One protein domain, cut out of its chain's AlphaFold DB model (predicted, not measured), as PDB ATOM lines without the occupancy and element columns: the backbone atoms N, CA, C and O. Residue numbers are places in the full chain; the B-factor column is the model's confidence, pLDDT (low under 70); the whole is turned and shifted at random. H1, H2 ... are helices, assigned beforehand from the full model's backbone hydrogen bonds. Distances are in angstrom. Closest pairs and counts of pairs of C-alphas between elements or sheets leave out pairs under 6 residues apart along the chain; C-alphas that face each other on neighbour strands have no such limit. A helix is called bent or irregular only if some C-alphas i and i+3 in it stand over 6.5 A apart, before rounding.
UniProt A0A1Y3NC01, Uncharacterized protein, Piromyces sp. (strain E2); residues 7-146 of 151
ATOM      1  N   GLU A   7      43.600  -8.008  34.990       94.81
ATOM      2  CA  GLU A   7      44.245  -8.698  33.865       94.81
ATOM      3  C   GLU A   7      43.303  -9.744  33.255       94.81
ATOM      4  O   GLU A   7      43.014  -9.715  32.059       94.81
ATOM      5  N   GLN A   8      42.703 -10.589  34.096       95.88
ATOM      6  CA  GLN A   8      41.714 -11.581  33.676       95.88
ATOM      7  C   GLN A   8      40.499 -10.931  33.005       95.88
ATOM      8  O   GLN A   8      39.987 -11.449  32.009       95.88
ATOM      9  N   VAL A   9      40.029  -9.794  33.530       97.38
ATOM     10  CA  VAL A   9      38.948  -9.020  32.904       97.38
ATOM     11  C   VAL A   9      39.378  -8.469  31.544       97.38
ATOM     12  O   VAL A   9      38.600  -8.518  30.593       97.38
ATOM     13  N   SER A  10      40.613  -7.991  31.416       96.56
ATOM     14  CA  SER A  10      41.146  -7.463  30.155       96.56
ATOM     15  C   SER A  10      41.237  -8.547  29.082       96.56
ATOM     16  O   SER A  10      40.767  -8.346  27.957       96.56
ATOM     17  N   ASP A  11      41.746  -9.724  29.444       96.88
ATOM     18  CA  ASP A  11      41.770 -10.911  28.589       96.88
ATOM     19  C   ASP A  11      40.366 -11.344  28.178       96.88
ATOM     20  O   ASP A  11      40.108 -11.668  27.015       96.88
ATOM     21  N   PHE A  12      39.438 -11.348  29.135       98.00
ATOM     22  CA  PHE A  12      38.042 -11.670  28.893       98.00
ATOM     23  C   PHE A  12      37.408 -10.706  27.881       98.00
ATOM     24  O   PHE A  12      36.872 -11.153  26.865       98.00
ATOM     25  N   CYS A  13      37.511  -9.395  28.108       97.75
ATOM     26  CA  CYS A  13      36.974  -8.385  27.201       97.75
ATOM     27  C   CYS A  13      37.593  -8.501  25.803       97.75
ATOM     28  O   CYS A  13      36.877  -8.428  24.807       97.75
ATOM     29  N   SER A  14      38.900  -8.753  25.717       97.56
ATOM     30  CA  SER A  14      39.599  -8.917  24.439       97.56
ATOM     31  C   SER A  14      39.107 -10.149  23.677       97.56
ATOM     32  O   SER A  14      38.876 -10.081  22.472       97.56
ATOM     33  N   LYS A  15      38.866 -11.273  24.365       97.31
ATOM     34  CA  LYS A  15      38.262 -12.470  23.753       97.31
ATOM     35  C   LYS A  15      36.867 -12.184  23.206       97.31
ATOM     36  O   LYS A  15      36.561 -12.629  22.106       97.31
ATOM     37  N   ILE A  16      36.050 -11.431  23.945       97.81
ATOM     38  CA  ILE A  16      34.688 -11.065  23.539       97.81
ATOM     39  C   ILE A  16      34.692 -10.157  22.305       97.81
ATOM     40  O   ILE A  16      33.951 -10.420  21.361       97.81
ATOM     41  N   LEU A  17      35.545  -9.130  22.283       96.31
ATOM     42  CA  LEU A  17      35.655  -8.205  21.146       96.31
ATOM     43  C   LEU A  17      36.169  -8.887  19.873       96.31
ATOM     44  O   LEU A  17      35.796  -8.489  18.775       96.31
ATOM     45  N   ASN A  18      36.980  -9.936  20.018       96.31
ATOM     46  CA  ASN A  18      37.486 -10.731  18.900       96.31
ATOM     47  C   ASN A  18      36.529 -11.852  18.454       96.31
ATOM     48  O   ASN A  18      36.872 -12.630  17.560       96.31
ATOM     49  N   MET A  19      35.339 -11.982  19.056       95.88
ATOM     50  CA  MET A  19      34.361 -12.964  18.590       95.88
ATOM     51  C   MET A  19      33.818 -12.572  17.205       95.88
ATOM     52  O   MET A  19      33.492 -11.407  16.975       95.88
ATOM     53  N   PRO A  20      33.648 -13.540  16.285       93.44
ATOM     54  CA  PRO A  20      33.000 -13.302  15.001       93.44
ATOM     55  C   PRO A  20      31.626 -12.632  15.142       93.44
ATOM     56  O   PRO A  20      30.842 -12.993  16.020       93.44
ATOM     57  N   HIS A  21      31.279 -11.725  14.224       87.44
ATOM     58  CA  HIS A  21      30.007 -10.985  14.261       87.44
ATOM     59  C   HIS A  21      28.752 -11.875  14.261       87.44
ATOM     60  O   HIS A  21      27.702 -11.472  14.752       87.44
ATOM     61  N   ASN A  22      28.830 -13.106  13.747       92.19
ATOM     62  CA  ASN A  22      27.715 -14.056  13.793       92.19
ATOM     63  C   ASN A  22      27.516 -14.709  15.179       92.19
ATOM     64  O   ASN A  22      26.538 -15.428  15.377       92.19
ATOM     65  N   LYS A  23      28.403 -14.446  16.148       94.44
ATOM     66  CA  LYS A  23      28.357 -14.965  17.521       94.44
ATOM     67  C   LYS A  23      27.907 -13.934  18.565       94.44
ATOM     68  O   LYS A  23      28.051 -14.181  19.758       94.44
ATOM     69  N   THR A  24      27.285 -12.821  18.171       92.00
ATOM     70  CA  THR A  24      26.837 -11.762  19.104       92.00
ATOM     71  C   THR A  24      25.972 -12.277  20.262       92.00
ATOM     72  O   THR A  24      26.174 -11.876  21.405       92.00
ATOM     73  N   LYS A  25      25.049 -13.218  20.013       95.06
ATOM     74  CA  LYS A  25      24.219 -13.819  21.079       95.06
ATOM     75  C   LYS A  25      25.035 -14.664  22.066       95.06
ATOM     76  O   LYS A  25      24.735 -14.694  23.258       95.06
ATOM     77  N   GLU A  26      26.058 -15.360  21.572       96.50
ATOM     78  CA  GLU A  26      26.982 -16.144  22.398       96.50
ATOM     79  C   GLU A  26      27.845 -15.211  23.259       96.50
ATOM     80  O   GLU A  26      27.984 -15.440  24.463       96.50
ATOM     81  N   ALA A  27      28.344 -14.119  22.671       97.00
ATOM     82  CA  ALA A  27      29.067 -13.067  23.378       97.00
ATOM     83  C   ALA A  27      28.215 -12.457  24.502       97.00
ATOM     84  O   ALA A  27      28.637 -12.455  25.656       97.00
ATOM     85  N   GLU A  28      26.977 -12.044  24.208       97.25
ATOM     86  CA  GLU A  28      26.040 -11.514  25.206       97.25
ATOM     87  C   GLU A  28      25.803 -12.499  26.365       97.25
ATOM     88  O   GLU A  28      25.884 -12.121  27.536       97.25
ATOM     89  N   CYS A  29      25.555 -13.778  26.060       97.19
ATOM     90  CA  CYS A  29      25.381 -14.810  27.084       97.19
ATOM     91  C   CYS A  29      26.631 -14.952  27.966       97.19
ATOM     92  O   CYS A  29      26.527 -15.106  29.186       97.19
ATOM     93  N   THR A  30      27.815 -14.874  27.360       97.50
ATOM     94  CA  THR A  30      29.096 -15.027  28.055       97.50
ATOM     95  C   THR A  30      29.376 -13.830  28.966       97.50
ATOM     96  O   THR A  30      29.745 -14.028  30.123       97.50
ATOM     97  N   ILE A  31      29.098 -12.607  28.502       98.12
ATOM     98  CA  ILE A  31      29.160 -11.375  29.304       98.12
ATOM     99  C   ILE A  31      28.243 -11.477  30.527       98.12
ATOM    100  O   ILE A  31      28.694 -11.280  31.655       98.12
ATOM    101  N   LYS A  32      26.974 -11.858  30.334       98.12
ATOM    102  CA  LYS A  32      26.014 -12.013  31.442       98.12
ATOM    103  C   LYS A  32      26.487 -13.046  32.466       98.12
ATOM    104  O   LYS A  32      26.417 -12.798  33.668       98.12
ATOM    105  N   LYS A  33      27.003 -14.194  32.013       97.88
ATOM    106  CA  LYS A  33      27.560 -15.230  32.902       97.88
ATOM    107  C   LYS A  33      28.760 -14.722  33.703       97.88
ATOM    108  O   LYS A  33      28.832 -15.005  34.894       97.88
ATOM    109  N   ALA A  34      29.669 -13.980  33.073       97.94
ATOM    110  CA  ALA A  34      30.841 -13.414  33.735       97.94
ATOM    111  C   ALA A  34      30.447 -12.412  34.835       97.94
ATOM    112  O   ALA A  34      30.875 -12.556  35.976       97.94
ATOM    113  N   ILE A  35      29.558 -11.463  34.527       97.81
ATOM    114  CA  ILE A  35      29.089 -10.455  35.492       97.81
ATOM    115  C   ILE A  35      28.329 -11.103  36.652       97.81
ATOM    116  O   ILE A  35      28.539 -10.727  37.803       97.81
ATOM    117  N   ASN A  36      27.475 -12.095  36.382       96.62
ATOM    118  CA  ASN A  36      26.794 -12.835  37.445       96.62
ATOM    119  C   ASN A  36      27.790 -13.561  38.353       96.62
ATOM    120  O   ASN A  36      27.644 -13.492  39.565       96.62
ATOM    121  N   ALA A  37      28.814 -14.209  37.792       95.81
ATOM    122  CA  ALA A  37      29.829 -14.889  38.592       95.81
ATOM    123  C   ALA A  37      30.592 -13.914  39.504       95.81
ATOM    124  O   ALA A  37      30.777 -14.208  40.682       95.81
ATOM    125  N   ILE A  38      30.971 -12.737  38.991       95.75
ATOM    126  CA  ILE A  38      31.582 -11.670  39.803       95.75
ATOM    127  C   ILE A  38      30.618 -11.209  40.907       95.75
ATOM    128  O   ILE A  38      31.015 -11.060  42.059       95.75
ATOM    129  N   SER A  39      29.339 -11.030  40.569       94.06
ATOM    130  CA  SER A  39      28.316 -10.553  41.507       94.06
ATOM    131  C   SER A  39      28.060 -11.530  42.654       94.06
ATOM    132  O   SER A  39      27.923 -11.106  43.796       94.06
ATOM    133  N   GLU A  40      28.002 -12.833  42.374       92.94
ATOM    134  CA  GLU A  40      27.822 -13.848  43.417       92.94
ATOM    135  C   GLU A  40      29.043 -13.917  44.344       92.94
ATOM    136  O   GLU A  40      28.884 -13.905  45.562       92.94
ATOM    137  N   LYS A  41      30.265 -13.838  43.798       92.25
ATOM    138  CA  LYS A  41      31.489 -13.753  44.614       92.25
ATOM    139  C   LYS A  41      31.521 -12.520  45.517       92.25
ATOM    140  O   LYS A  41      31.976 -12.600  46.659       92.25
ATOM    141  N   ALA A  42      31.023 -11.387  45.026       91.31
ATOM    142  CA  ALA A  42      30.929 -10.174  45.827       91.31
ATOM    143  C   ALA A  42      30.017 -10.368  47.048       91.31
ATOM    144  O   ALA A  42      30.407  -9.994  48.150       91.31
ATOM    145  N   LYS A  43      28.861 -11.025  46.880       87.25
ATOM    146  CA  LYS A  43      27.918 -11.317  47.977       87.25
ATOM    147  C   LYS A  43      28.477 -12.283  49.021       87.25
ATOM    148  O   LYS A  43      28.150 -12.177  50.198       87.25
ATOM    149  N   GLU A  44      29.301 -13.240  48.601       87.75
ATOM    150  CA  GLU A  44      29.949 -14.192  49.513       87.75
ATOM    151  C   GLU A  44      31.056 -13.535  50.354       87.75
ATOM    152  O   GLU A  44      31.460 -14.064  51.395       87.75
ATOM    153  N   THR A  45      31.539 -12.364  49.936       82.31
ATOM    154  CA  THR A  45      32.654 -11.679  50.582       82.31
ATOM    155  C   THR A  45      32.166 -10.720  51.666       82.31
ATOM    156  O   THR A  45      31.430  -9.779  51.402       82.31
ATOM    157  N   ARG A  46      32.624 -10.910  52.911       69.12
ATOM    158  CA  ARG A  46      32.233 -10.070  54.067       69.12
ATOM    159  C   ARG A  46      33.087  -8.808  54.265       69.12
ATOM    160  O   ARG A  46      32.876  -8.084  55.231       69.12
ATOM    161  N   ASN A  47      34.085  -8.577  53.410       76.00
ATOM    162  CA  ASN A  47      35.025  -7.460  53.529       76.00
ATOM    163  C   ASN A  47      34.692  -6.340  52.529       76.00
ATOM    164  O   ASN A  47      34.710  -6.564  51.318       76.00
ATOM    165  N   ASN A  48      34.475  -5.125  53.041       70.38
ATOM    166  CA  ASN A  48      34.163  -3.926  52.259       70.38
ATOM    167  C   ASN A  48      35.224  -3.590  51.198       70.38
ATOM    168  O   ASN A  48      34.867  -3.163  50.102       70.38
ATOM    169  N   SER A  49      36.515  -3.814  51.473       72.19
ATOM    170  CA  SER A  49      37.579  -3.551  50.489       72.19
ATOM    171  C   SER A  49      37.445  -4.464  49.267       72.19
ATOM    172  O   SER A  49      37.539  -4.018  48.129       72.19
ATOM    173  N   SER A  50      37.130  -5.739  49.487       82.50
ATOM    174  CA  SER A  50      36.937  -6.710  48.409       82.50
ATOM    175  C   SER A  50      35.669  -6.443  47.591       82.50
ATOM    176  O   SER A  50      35.668  -6.684  46.388       82.50
ATOM    177  N   ILE A  51      34.613  -5.891  48.200       86.62
ATOM    178  CA  ILE A  51      33.413  -5.437  47.473       86.62
ATOM    179  C   ILE A  51      33.783  -4.354  46.451       86.62
ATOM    180  O   ILE A  51      33.321  -4.403  45.308       86.62
ATOM    181  N   GLY A  52      34.660  -3.416  46.828       91.75
ATOM    182  CA  GLY A  52      35.123  -2.364  45.923       91.75
ATOM    183  C   GLY A  52      35.863  -2.897  44.697       91.75
ATOM    184  O   GLY A  52      35.622  -2.422  43.588       91.75
ATOM    185  N   LEU A  53      36.680  -3.943  44.865       94.06
ATOM    186  CA  LEU A  53      37.310  -4.635  43.739       94.06
ATOM    187  C   LEU A  53      36.264  -5.205  42.773       94.06
ATOM    188  O   LEU A  53      36.338  -4.947  41.579       94.06
ATOM    189  N   TYR A  54      35.259  -5.937  43.260       94.69
ATOM    190  CA  TYR A  54      34.252  -6.537  42.376       94.69
ATOM    191  C   TYR A  54      33.398  -5.500  41.635       94.69
ATOM    192  O   TYR A  54      33.068  -5.708  40.464       94.69
ATOM    193  N   VAL A  55      33.092  -4.369  42.280       95.38
ATOM    194  CA  VAL A  55      32.491  -3.203  41.613       95.38
ATOM    195  C   VAL A  55      33.392  -2.725  40.474       95.38
ATOM    196  O   VAL A  55      32.933  -2.613  39.338       95.38
ATOM    197  N   ALA A  56      34.684  -2.530  40.735       96.69
ATOM    198  CA  ALA A  56      35.635  -2.080  39.725       96.69
ATOM    199  C   ALA A  56      35.810  -3.073  38.561       96.69
ATOM    200  O   ALA A  56      35.920  -2.656  37.408       96.69
ATOM    201  N   LEU A  57      35.777  -4.385  38.815       97.19
ATOM    202  CA  LEU A  57      35.848  -5.401  37.757       97.19
ATOM    203  C   LEU A  57      34.638  -5.327  36.813       97.19
ATOM    204  O   LEU A  57      34.804  -5.400  35.594       97.19
ATOM    205  N   ILE A  58      33.425  -5.159  37.351       97.62
ATOM    206  CA  ILE A  58      32.215  -4.994  36.529       97.62
ATOM    207  C   ILE A  58      32.255  -3.659  35.777       97.62
ATOM    208  O   ILE A  58      31.904  -3.628  34.596       97.62
ATOM    209  N   GLU A  59      32.727  -2.588  36.416       97.62
ATOM    210  CA  GLU A  59      32.899  -1.283  35.773       97.62
ATOM    211  C   GLU A  59      33.878  -1.365  34.594       97.62
ATOM    212  O   GLU A  59      33.577  -0.880  33.504       97.62
ATOM    213  N   LYS A  60      34.996  -2.088  34.746       97.94
ATOM    214  CA  LYS A  60      35.949  -2.316  33.652       97.94
ATOM    215  C   LYS A  60      35.298  -3.058  32.485       97.94
ATOM    216  O   LYS A  60      35.461  -2.650  31.335       97.94
ATOM    217  N   ILE A  61      34.524  -4.115  32.759       98.19
ATOM    218  CA  ILE A  61      33.768  -4.843  31.723       98.19
ATOM    219  C   ILE A  61      32.811  -3.889  31.003       98.19
ATOM    220  O   ILE A  61      32.781  -3.868  29.769       98.19
ATOM    221  N   LYS A  62      32.055  -3.090  31.765       97.69
ATOM    222  CA  LYS A  62      31.117  -2.094  31.242       97.69
ATOM    223  C   LYS A  62      31.829  -1.125  30.306       97.69
ATOM    224  O   LYS A  62      31.440  -1.031  29.144       97.69
ATOM    225  N   ASN A  63      32.902  -0.483  30.756       95.50
ATOM    226  CA  ASN A  63      33.625   0.531  29.988       95.50
ATOM    227  C   ASN A  63      34.255  -0.047  28.714       95.50
ATOM    228  O   ASN A  63      34.214   0.581  27.659       95.50
ATOM    229  N   ARG A  64      34.775  -1.278  28.773       96.94
ATOM    230  CA  ARG A  64      35.448  -1.916  27.631       96.94
ATOM    231  C   ARG A  64      34.497  -2.415  26.547       96.94
ATOM    232  O   ARG A  64      34.903  -2.497  25.393       96.94
ATOM    233  N   LEU A  65      33.273  -2.808  26.903       97.38
ATOM    234  CA  LEU A  65      32.387  -3.542  25.990       97.38
ATOM    235  C   LEU A  65      31.089  -2.808  25.634       97.38
ATOM    236  O   LEU A  65      30.433  -3.198  24.669       97.38
ATOM    237  N   SER A  66      30.694  -1.766  26.366       96.00
ATOM    238  CA  SER A  66      29.372  -1.127  26.209       96.00
ATOM    239  C   SER A  66      29.132  -0.496  24.834       96.00
ATOM    240  O   SER A  66      27.997  -0.510  24.363       96.00
ATOM    241  N   ILE A  67      30.181  -0.035  24.141       94.00
ATOM    242  CA  ILE A  67      30.072   0.462  22.756       94.00
ATOM    243  C   ILE A  67      29.622  -0.658  21.805       94.00
ATOM    244  O   ILE A  67      28.741  -0.455  20.973       94.00
ATOM    245  N   SER A  68      30.207  -1.851  21.932       94.88
ATOM    246  CA  SER A  68      29.873  -3.005  21.086       94.88
ATOM    247  C   SER A  68      28.611  -3.736  21.549       94.88
ATOM    248  O   SER A  68      27.968  -4.422  20.756       94.88
ATOM    249  N   PHE A  69      28.247  -3.592  22.824       96.00
ATOM    250  CA  PHE A  69      27.135  -4.292  23.458       96.00
ATOM    251  C   PHE A  69      26.279  -3.320  24.288       96.00
ATOM    252  O   PHE A  69      26.417  -3.272  25.512       96.00
ATOM    253  N   PRO A  70      25.335  -2.585  23.663       94.12
ATOM    254  CA  PRO A  70      24.574  -1.526  24.339       94.12
ATOM    255  C   PRO A  70      23.748  -1.988  25.549       94.12
ATOM    256  O   PRO A  70      23.500  -1.204  26.462       94.12
ATOM    257  N   PHE A  71      23.341  -3.267  25.598       95.44
ATOM    258  CA  PHE A  71      22.613  -3.831  26.747       95.44
ATOM    259  C   PHE A  71      23.419  -3.745  28.054       95.44
ATOM    260  O   PHE A  71      22.847  -3.756  29.146       95.44
ATOM    261  N   LEU A  72      24.751  -3.716  27.936       96.69
ATOM    262  CA  LEU A  72      25.663  -3.879  29.049       96.69
ATOM    263  C   LEU A  72      25.586  -2.721  30.038       96.69
ATOM    264  O   LEU A  72      25.713  -2.966  31.229       96.69
ATOM    265  N   THR A  73      25.337  -1.493  29.582       95.06
ATOM    266  CA  THR A  73      25.264  -0.328  30.473       95.06
ATOM    267  C   THR A  73      24.193  -0.520  31.542       95.06
ATOM    268  O   THR A  73      24.499  -0.496  32.732       95.06
ATOM    269  N   ASN A  74      22.952  -0.796  31.130       96.25
ATOM    270  CA  ASN A  74      21.847  -1.005  32.068       96.25
ATOM    271  C   ASN A  74      22.081  -2.255  32.923       96.25
ATOM    272  O   ASN A  74      21.959  -2.202  34.143       96.25
ATOM    273  N   TYR A  75      22.499  -3.356  32.293       97.75
ATOM    274  CA  TYR A  75      22.710  -4.623  32.987       97.75
ATOM    275  C   TYR A  75      23.819  -4.555  34.050       97.75
ATOM    276  O   TYR A  75      23.655  -5.064  35.156       97.75
ATOM    277  N   ALA A  76      24.953  -3.927  33.733       96.94
ATOM    278  CA  ALA A  76      26.055  -3.747  34.672       96.94
ATOM    279  C   ALA A  76      25.644  -2.822  35.819       96.94
ATOM    280  O   ALA A  76      25.877  -3.166  36.972       96.94
ATOM    281  N   ASN A  77      24.971  -1.706  35.529       95.94
ATOM    282  CA  ASN A  77      24.520  -0.772  36.560       95.94
ATOM    283  C   ASN A  77      23.556  -1.427  37.566       95.94
ATOM    284  O   ASN A  77      23.709  -1.239  38.770       95.94
ATOM    285  N   GLU A  78      22.610  -2.252  37.104       95.94
ATOM    286  CA  GLU A  78      21.732  -3.030  37.991       95.94
ATOM    287  C   GLU A  78      22.532  -3.942  38.935       95.94
ATOM    288  O   GLU A  78      22.242  -4.034  40.130       95.94
ATOM    289  N   LYS A  79      23.569  -4.607  38.413       95.88
ATOM    290  CA  LYS A  79      24.418  -5.518  39.191       95.88
ATOM    291  C   LYS A  79      25.302  -4.781  40.186       95.88
ATOM    292  O   LYS A  79      25.370  -5.190  41.342       95.88
ATOM    293  N   LEU A  80      25.909  -3.679  39.763       95.19
ATOM    294  CA  LEU A  80      26.696  -2.794  40.614       95.19
ATOM    295  C   LEU A  80      25.870  -2.269  41.791       95.19
ATOM    296  O   LEU A  80      26.311  -2.362  42.935       95.19
ATOM    297  N   ASN A  81      24.647  -1.801  41.528       93.88
ATOM    298  CA  ASN A  81      23.745  -1.309  42.566       93.88
ATOM    299  C   ASN A  81      23.370  -2.396  43.581       93.88
ATOM    300  O   ASN A  81      23.293  -2.129  44.779       93.88
ATOM    301  N   CYS A  82      23.160  -3.629  43.110       92.00
ATOM    302  CA  CYS A  82      22.880  -4.767  43.981       92.00
ATOM    303  C   CYS A  82      24.073  -5.109  44.886       92.00
ATOM    304  O   CYS A  82      23.865  -5.402  46.057       92.00
ATOM    305  N   ILE A  83      25.298  -5.082  44.356       91.88
ATOM    306  CA  ILE A  83      26.521  -5.389  45.116       91.88
ATOM    307  C   ILE A  83      26.814  -4.305  46.154       91.88
ATOM    308  O   ILE A  83      27.191  -4.608  47.279       91.88
ATOM    309  N   ALA A  84      26.655  -3.039  45.774       89.19
ATOM    310  CA  ALA A  84      26.948  -1.905  46.644       89.19
ATOM    311  C   ALA A  84      25.788  -1.533  47.585       89.19
ATOM    312  O   ALA A  84      25.908  -0.559  48.331       89.19
ATOM    313  N   GLU A  85      24.665  -2.261  47.507       89.69
ATOM    314  CA  GLU A  85      23.427  -2.032  48.267       89.69
ATOM    315  C   GLU A  85      22.960  -0.564  48.221       89.69
ATOM    316  O   GLU A  85      22.473   0.017  49.191       89.69
ATOM    317  N   THR A  86      23.174   0.091  47.081       91.56
ATOM    318  CA  THR A  86      22.973   1.531  46.917       91.56
ATOM    319  C   THR A  86      22.858   1.875  45.436       91.56
ATOM    320  O   THR A  86      23.414   1.174  44.593       91.56
ATOM    321  N   ASN A  87      22.165   2.961  45.090       93.88
ATOM    322  CA  ASN A  87      22.089   3.403  43.699       93.88
ATOM    323  C   ASN A  87      23.347   4.200  43.320       93.88
ATOM    324  O   ASN A  87      23.422   5.403  43.565       93.88
ATOM    325  N   LEU A  88      24.339   3.539  42.726       92.44
ATOM    326  CA  LEU A  88      25.604   4.156  42.328       92.44
ATOM    327  C   LEU A  88      25.454   5.129  41.150       92.44
ATOM    328  O   LEU A  88      26.251   6.055  41.038       92.44
ATOM    329  N   ILE A  89      24.413   4.981  40.323       89.44
ATOM    330  CA  ILE A  89      24.124   5.913  39.218       89.44
ATOM    331  C   ILE A  89      23.730   7.290  39.763       89.44
ATOM    332  O   ILE A  89      24.172   8.317  39.261       89.44
ATOM    333  N   GLU A  90      22.909   7.307  40.813       93.75
ATOM    334  CA  GLU A  90      22.469   8.543  41.472       93.75
ATOM    335  C   GLU A  90      23.487   9.060  42.496       93.75
ATOM    336  O   GLU A  90      23.353  10.174  42.994       93.75
ATOM    337  N   ASN A  91      24.529   8.276  42.793       95.81
ATOM    338  CA  ASN A  91      25.595   8.624  43.731       95.81
ATOM    339  C   ASN A  91      26.980   8.491  43.064       95.81
ATOM    340  O   ASN A  91      27.803   7.680  43.504       95.81
ATOM    341  N   PRO A  92      27.274   9.288  42.018       95.00
ATOM    342  CA  PRO A  92      28.504   9.161  41.235       95.00
ATOM    343  C   PRO A  92      29.778   9.438  42.048       95.00
ATOM    344  O   PRO A  92      30.813   8.835  41.783       95.00
ATOM    345  N   SER A  93      29.712  10.284  43.084       96.69
ATOM    346  CA  SER A  93      30.829  10.480  44.019       96.69
ATOM    347  C   SER A  93      31.160   9.198  44.785       96.69
ATOM    348  O   SER A  93      32.327   8.844  44.920       96.69
ATOM    349  N   LYS A  94      30.137   8.454  45.226       96.12
ATOM    350  CA  LYS A  94      30.301   7.167  45.912       96.12
ATOM    351  C   LYS A  94      30.887   6.111  44.979       96.12
ATOM    352  O   LYS A  94      31.784   5.387  45.403       96.12
ATOM    353  N   LEU A  95      30.429   6.048  43.723       96.81
ATOM    354  CA  LEU A  95      31.051   5.197  42.702       96.81
ATOM    355  C   LEU A  95      32.534   5.548  42.554       96.81
ATOM    356  O   LEU A  95      33.381   4.673  42.705       96.81
ATOM    357  N   GLY A  96      32.849   6.831  42.367       97.06
ATOM    358  CA  GLY A  96      34.223   7.314  42.273       97.06
ATOM    359  C   GLY A  96      35.092   6.889  43.464       97.06
ATOM    360  O   GLY A  96      36.171   6.337  43.258       97.06
ATOM    361  N   THR A  97      34.612   7.052  44.702       96.50
ATOM    362  CA  THR A  97      35.337   6.636  45.917       96.50
ATOM    363  C   THR A  97      35.553   5.123  45.983       96.50
ATOM    364  O   THR A  97      36.633   4.678  46.375       96.50
ATOM    365  N   ILE A  98      34.559   4.316  45.597       95.50
ATOM    366  CA  ILE A  98      34.684   2.851  45.563       95.50
ATOM    367  C   ILE A  98      35.738   2.427  44.536       95.50
ATOM    368  O   ILE A  98      36.609   1.613  44.852       95.50
ATOM    369  N   LEU A  99      35.688   3.004  43.331       96.31
ATOM    370  CA  LEU A  99      36.662   2.731  42.280       96.31
ATOM    371  C   LEU A  99      38.073   3.118  42.730       96.31
ATOM    372  O   LEU A  99      38.976   2.299  42.595       96.31
ATOM    373  N   PHE A 100      38.259   4.283  43.360       95.94
ATOM    374  CA  PHE A 100      39.562   4.674  43.911       95.94
ATOM    375  C   PHE A 100      40.047   3.679  44.967       95.94
ATOM    376  O   PHE A 100      41.167   3.186  44.899       95.94
ATOM    377  N   SER A 101      39.180   3.332  45.920       94.12
ATOM    378  CA  SER A 101      39.524   2.427  47.021       94.12
ATOM    379  C   SER A 101      39.953   1.043  46.526       94.12
ATOM    380  O   SER A 101      40.790   0.404  47.156       94.12
ATOM    381  N   SER A 102      39.419   0.589  45.384       94.25
ATOM    382  CA  SER A 102      39.845  -0.669  44.755       94.25
ATOM    383  C   SER A 102      41.313  -0.658  44.310       94.25
ATOM    384  O   SER A 102      41.948  -1.709  44.311       94.25
ATOM    385  N   GLN A 103      41.861   0.521  43.988       94.12
ATOM    386  CA  GLN A 103      43.247   0.698  43.539       94.12
ATOM    387  C   GLN A 103      44.253   0.600  44.688       94.12
ATOM    388  O   GLN A 103      45.426   0.324  44.461       94.12
ATOM    389  N   LEU A 104      43.794   0.805  45.924       91.94
ATOM    390  CA  LEU A 104      44.625   0.744  47.129       91.94
ATOM    391  C   LEU A 104      44.829  -0.691  47.641       91.94
ATOM    392  O   LEU A 104      45.536  -0.906  48.624       91.94
ATOM    393  N   ILE A 105      44.196  -1.677  47.004       88.50
ATOM    394  CA  ILE A 105      44.399  -3.092  47.311       88.50
ATOM    395  C   ILE A 105      45.693  -3.541  46.630       88.50
ATOM    396  O   ILE A 105      45.881  -3.325  45.431       88.50
ATOM    397  N   GLU A 106      46.577  -4.193  47.385       83.44
ATOM    398  CA  GLU A 106      47.851  -4.698  46.868       83.44
ATOM    399  C   GLU A 106      47.643  -5.540  45.594       83.44
ATOM    400  O   GLU A 106      46.813  -6.450  45.553       83.44
ATOM    401  N   GLY A 107      48.370  -5.197  44.525       83.38
ATOM    402  CA  GLY A 107      48.297  -5.890  43.234       83.38
ATOM    403  C   GLY A 107      47.051  -5.603  42.378       83.38
ATOM    404  O   GLY A 107      46.880  -6.256  41.351       83.38
ATOM    405  N   CYS A 108      46.191  -4.650  42.753       86.38
ATOM    406  CA  CYS A 108      44.945  -4.323  42.038       86.38
ATOM    407  C   CYS A 108      44.996  -2.981  41.284       86.38
ATOM    408  O   CYS A 108      43.975  -2.323  41.122       86.38
ATOM    409  N   PHE A 109      46.161  -2.541  40.819       92.38
ATOM    410  CA  PHE A 109      46.238  -1.304  40.044       92.38
ATOM    411  C   PHE A 109      45.689  -1.496  38.621       92.38
ATOM    412  O   PHE A 109      46.079  -2.429  37.917       92.38
ATOM    413  N   ASP A 110      44.827  -0.584  38.183       96.12
ATOM    414  CA  ASP A 110      44.317  -0.488  36.821       96.12
ATOM    415  C   ASP A 110      44.112   0.976  36.422       96.12
ATOM    416  O   ASP A 110      43.285   1.690  36.995       96.12
ATOM    417  N   LEU A 111      44.857   1.421  35.407       95.44
ATOM    418  CA  LEU A 111      44.849   2.822  34.992       95.44
ATOM    419  C   LEU A 111      43.457   3.280  34.534       95.44
ATOM    420  O   LEU A 111      43.022   4.351  34.940       95.44
ATOM    421  N   ASP A 112      42.734   2.478  33.748       94.69
ATOM    422  CA  ASP A 112      41.412   2.872  33.237       94.69
ATOM    423  C   ASP A 112      40.427   3.136  34.389       94.69
ATOM    424  O   ASP A 112      39.676   4.110  34.365       94.69
ATOM    425  N   ILE A 113      40.448   2.283  35.420       97.12
ATOM    426  CA  ILE A 113      39.599   2.446  36.606       97.12
ATOM    427  C   ILE A 113      40.025   3.643  37.455       97.12
ATOM    428  O   ILE A 113      39.161   4.377  37.940       97.12
ATOM    429  N   LEU A 114      41.330   3.865  37.627       96.81
ATOM    430  CA  LEU A 114      41.825   5.044  38.333       96.81
ATOM    431  C   LEU A 114      41.388   6.337  37.633       96.81
ATOM    432  O   LEU A 114      40.949   7.270  38.302       96.81
ATOM    433  N   LEU A 115      41.460   6.388  36.301       95.44
ATOM    434  CA  LEU A 115      41.051   7.565  35.533       95.44
ATOM    435  C   LEU A 115      39.536   7.795  35.576       95.44
ATOM    436  O   LEU A 115      39.106   8.936  35.735       95.44
ATOM    437  N   GLU A 116      38.727   6.736  35.511       95.81
ATOM    438  CA  GLU A 116      37.272   6.836  35.704       95.81
ATOM    439  C   GLU A 116      36.938   7.385  37.098       95.81
ATOM    440  O   GLU A 116      36.156   8.325  37.250       95.81
ATOM    441  N   SER A 117      37.587   6.842  38.130       96.62
ATOM    442  CA  SER A 117      37.446   7.320  39.503       96.62
ATOM    443  C   SER A 117      37.814   8.800  39.639       96.62
ATOM    444  O   SER A 117      37.037   9.581  40.197       96.62
ATOM    445  N   ALA A 118      38.967   9.194  39.093       96.12
ATOM    446  CA  ALA A 118      39.447  10.567  39.091       96.12
ATOM    447  C   ALA A 118      38.446  11.509  38.410       96.12
ATOM    448  O   ALA A 118      38.101  12.539  38.985       96.12
ATOM    449  N   ALA A 119      37.918  11.141  37.240       95.19
ATOM    450  CA  ALA A 119      36.941  11.945  36.510       95.19
ATOM    451  C   ALA A 119      35.625  12.128  37.291       95.19
ATOM    452  O   ALA A 119      35.101  13.243  37.381       95.19
ATOM    453  N   LEU A 120      35.102  11.055  37.892       96.19
ATOM    454  CA  LEU A 120      33.898  11.115  38.725       96.19
ATOM    455  C   LEU A 120      34.112  11.996  39.958       96.19
ATOM    456  O   LEU A 120      33.274  12.841  40.272       96.19
ATOM    457  N   LEU A 121      35.232  11.823  40.658       97.12
ATOM    458  CA  LEU A 121      35.514  12.564  41.884       97.12
ATOM    459  C   LEU A 121      35.839  14.025  41.596       97.12
ATOM    460  O   LEU A 121      35.317  14.889  42.286       97.12
ATOM    461  N   TYR A 122      36.580  14.328  40.537       95.31
ATOM    462  CA  TYR A 122      36.781  15.698  40.077       95.31
ATOM    463  C   TYR A 122      35.446  16.428  39.870       95.31
ATOM    464  O   TYR A 122      35.239  17.538  40.359       95.31
ATOM    465  N   ARG A 123      34.494  15.765  39.200       95.19
ATOM    466  CA  ARG A 123      33.203  16.363  38.844       95.19
ATOM    467  C   ARG A 123      32.208  16.440  40.002       95.19
ATOM    468  O   ARG A 123      31.431  17.389  40.063       95.19
ATOM    469  N   TYR A 124      32.178  15.436  40.875       96.38
ATOM    470  CA  TYR A 124      31.102  15.259  41.860       96.38
ATOM    471  C   TYR A 124      31.569  15.298  43.321       96.38
ATOM    472  O   TYR A 124      30.730  15.305  44.220       96.38
ATOM    473  N   ASN A 125      32.878  15.317  43.583       96.88
ATOM    474  CA  ASN A 125      33.471  15.462  44.914       96.88
ATOM    475  C   ASN A 125      34.904  16.033  44.834       96.88
ATOM    476  O   ASN A 125      35.889  15.367  45.171       96.88
ATOM    477  N   ASN A 126      35.012  17.270  44.343       95.25
ATOM    478  CA  ASN A 126      36.299  17.900  44.044       95.25
ATOM    479  C   ASN A 126      37.205  18.042  45.288       95.25
ATOM    480  O   ASN A 126      38.427  18.007  45.182       95.25
ATOM    481  N   GLU A 127      36.626  18.166  46.486       96.81
ATOM    482  CA  GLU A 127      37.390  18.203  47.741       96.81
ATOM    483  C   GLU A 127      38.136  16.882  47.989       96.81
ATOM    484  O   GLU A 127      39.342  16.886  48.251       96.81
ATOM    485  N   TYR A 128      37.452  15.741  47.848       96.44
ATOM    486  CA  TYR A 128      38.078  14.425  47.998       96.44
ATOM    487  C   TYR A 128      39.101  14.150  46.890       96.44
ATOM    488  O   TYR A 128      40.179  13.616  47.152       96.44
ATOM    489  N   PHE A 129      38.800  14.565  45.655       96.81
ATOM    490  CA  PHE A 129      39.750  14.483  44.548       96.81
ATOM    491  C   PHE A 129      41.063  15.208  44.877       96.81
ATOM    492  O   PHE A 129      42.118  14.579  44.866       96.81
ATOM    493  N   ASN A 130      41.004  16.492  45.242       95.44
ATOM    494  CA  ASN A 130      42.204  17.300  45.490       95.44
ATOM    495  C   ASN A 130      42.989  16.860  46.732       95.44
ATOM    496  O   ASN A 130      44.211  16.961  46.750       95.44
ATOM    497  N   SER A 131      42.301  16.390  47.774       96.56
ATOM    498  CA  SER A 131      42.948  15.982  49.028       96.56
ATOM    499  C   SER A 131      43.534  14.569  48.993       96.56
ATOM    500  O   SER A 131      44.458  14.293  49.753       96.56
ATOM    501  N   THR A 132      43.007  13.677  48.147       96.50
ATOM    502  CA  THR A 132      43.341  12.243  48.188       96.50
ATOM    503  C   THR A 132      43.795  11.696  46.836       96.50
ATOM    504  O   THR A 132      44.890  11.149  46.726       96.50
ATOM    505  N   VAL A 133      42.975  11.842  45.792       95.62
ATOM    506  CA  VAL A 133      43.237  11.211  44.485       95.62
ATOM    507  C   VAL A 133      44.358  11.918  43.738       95.62
ATOM    508  O   VAL A 133      45.246  11.264  43.199       95.62
ATOM    509  N   PHE A 134      44.341  13.250  43.726       95.25
ATOM    510  CA  PHE A 134      45.351  14.054  43.051       95.25
ATOM    511  C   PHE A 134      46.757  13.759  43.605       95.25
ATOM    512  O   PHE A 134      47.605  13.374  42.802       95.25
ATOM    513  N   PRO A 135      47.027  13.829  44.930       95.88
ATOM    514  CA  PRO A 135      48.334  13.458  45.478       95.88
ATOM    515  C   PRO A 135      48.758  12.038  45.102       95.88
ATOM    516  O   PRO A 135      49.882  11.849  44.649       95.88
ATOM    517  N   TYR A 136      47.843  11.066  45.189       95.44
ATOM    518  CA  TYR A 136      48.119   9.685  44.793       95.44
ATOM    519  C   TYR A 136      48.556   9.580  43.324       95.44
ATOM    520  O   TYR A 136      49.507   8.868  43.008       95.44
ATOM    521  N   MET A 137      47.894  10.295  42.410       95.38
ATOM    522  CA  MET A 137      48.274  10.309  40.995       95.38
ATOM    523  C   MET A 137      49.655  10.942  40.775       95.38
ATOM    524  O   MET A 137      50.429  10.404  39.990       95.38
ATOM    525  N   ILE A 138      49.991  12.027  41.485       95.69
ATOM    526  CA  ILE A 138      51.333  12.635  41.428       95.69
ATOM    527  C   ILE A 138      52.398  11.649  41.922       95.69
ATOM    528  O   ILE A 138      53.389  11.407  41.242       95.69
ATOM    529  N   GLU A 139      52.184  11.034  43.085       95.12
ATOM    530  CA  GLU A 139      53.135  10.091  43.691       95.12
ATOM    531  C   GLU A 139      53.412   8.864  42.807       95.12
ATOM    532  O   GLU A 139      54.476   8.256  42.909       95.12
ATOM    533  N   ASN A 140      52.480   8.528  41.910       93.62
ATOM    534  CA  ASN A 140      52.599   7.425  40.959       93.62
ATOM    535  C   ASN A 140      53.008   7.869  39.538       93.62
ATOM    536  O   ASN A 140      52.971   7.050  38.620       93.62
ATOM    537  N   GLY A 141      53.405   9.132  39.332       94.56
ATOM    538  CA  GLY A 141      53.875   9.635  38.033       94.56
ATOM    539  C   GLY A 141      52.779   9.729  36.963       94.56
ATOM    540  O   GLY A 141      53.027   9.467  35.784       94.56
ATOM    541  N   LEU A 142      51.541  10.017  37.376       94.62
ATOM    542  CA  LEU A 142      50.357  10.098  36.513       94.62
ATOM    543  C   LEU A 142      49.867  11.541  36.325       94.62
ATOM    544  O   LEU A 142      48.701  11.767  35.996       94.62
ATOM    545  N   GLU A 143      50.746  12.525  36.512       89.19
ATOM    546  CA  GLU A 143      50.423  13.954  36.473       89.19
ATOM    547  C   GLU A 143      49.812  14.371  35.133       89.19
ATOM    548  O   GLU A 143      48.908  15.201  35.080       89.19
ATOM    549  N   SER A 144      50.255  13.747  34.040       91.00
ATOM    550  CA  SER A 144      49.761  14.022  32.688       91.00
ATOM    551  C   SER A 144      48.291  13.657  32.471       91.00
ATOM    552  O   SER A 144      47.694  14.113  31.500       91.00
ATOM    553  N   TYR A 145      47.723  12.807  33.328       90.12
ATOM    554  CA  TYR A 145      46.332  12.362  33.229       90.12
ATOM    555  C   TYR A 145      45.382  13.146  34.131       90.12
ATOM    556  O   TYR A 145      44.174  12.908  34.109       90.12
ATOM    557  N   ILE A 146      45.913  14.061  34.938       84.56
ATOM    558  CA  ILE A 146      45.104  14.869  35.834       84.56
ATOM    559  C   ILE A 146      44.289  15.862  34.994       84.56
ATOM    560  O   ILE A 146      44.867  16.614  34.205       84.56
TER     561      ILE A 146
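What this domain is: This is residues 7 to 146 of the 151 residues of an uncharacterized protein of Piromyces sp. (strain E2) (UniProt A0A1Y3NC01). The longest helix, H2, belongs to a bundle of four roughly aligned helices, H1 to H4, running up and down, each against the one before it. A second up-and-down bundle, H5 to H7, packs crosswise on its H3 through H5 and H6, with H7 at the far end. The 140 printed residues, with seven named helices, H1 to H7 in order, and no named strand, are all helix in class; the whole is compact, radius of gyration of the C-alphas 15.3 A, spanning 48 by 33 by 28 A.

Where its parts are: H2, residues 21 to 44, is 35.4 A long, from C-alpha 21 at (30.007, -10.985, 14.261), with a kink of 29 degrees near residue 28. It is irregular, C-alphas 22 and 25 being 8.1 A apart; H7, residues 126 to 139, only just is, with 6.7 A between C-alphas 131 and 134. H7 measures 18.6 A and ends at C-alpha 139, (53.135, 10.091, 43.691). H1 is residues 7 to 17, 15.4 A; H3 48 to 65, 26.3 A; H4 71 to 83, 18.8 A; H5 92 to 103, 17.2 A; H6 111 to 124, 19.8 A.

How they stand to each other: Residues 35 to 42 of H2 touch residues 50 to 58 of H3 in a hairpin, closest C-alphas Ala 42 and Ile 51, 5.6 A. The hub, H3, touches H5 about perpendicular, at 75 degrees, closest C-alphas Leu 53 and Ser 102, 4.8 A. H5 and H6 form a hairpin, closest C-alphas Gly 96 and Ser 117, 4.2 A. H3 and H7 are apart. Every O i to N i+4 pair is within hydrogen-bond range in H1, H3, H4 and H6; in H2 18 of 20, H5 7 of 8, H7 8 of 10.

The domain as a whole: The C-alphas farthest apart, Asn 22 and Ser 131, are 48.7 A apart. The printed part has no cut and no long link; residue 46 alone is under pLDDT 70.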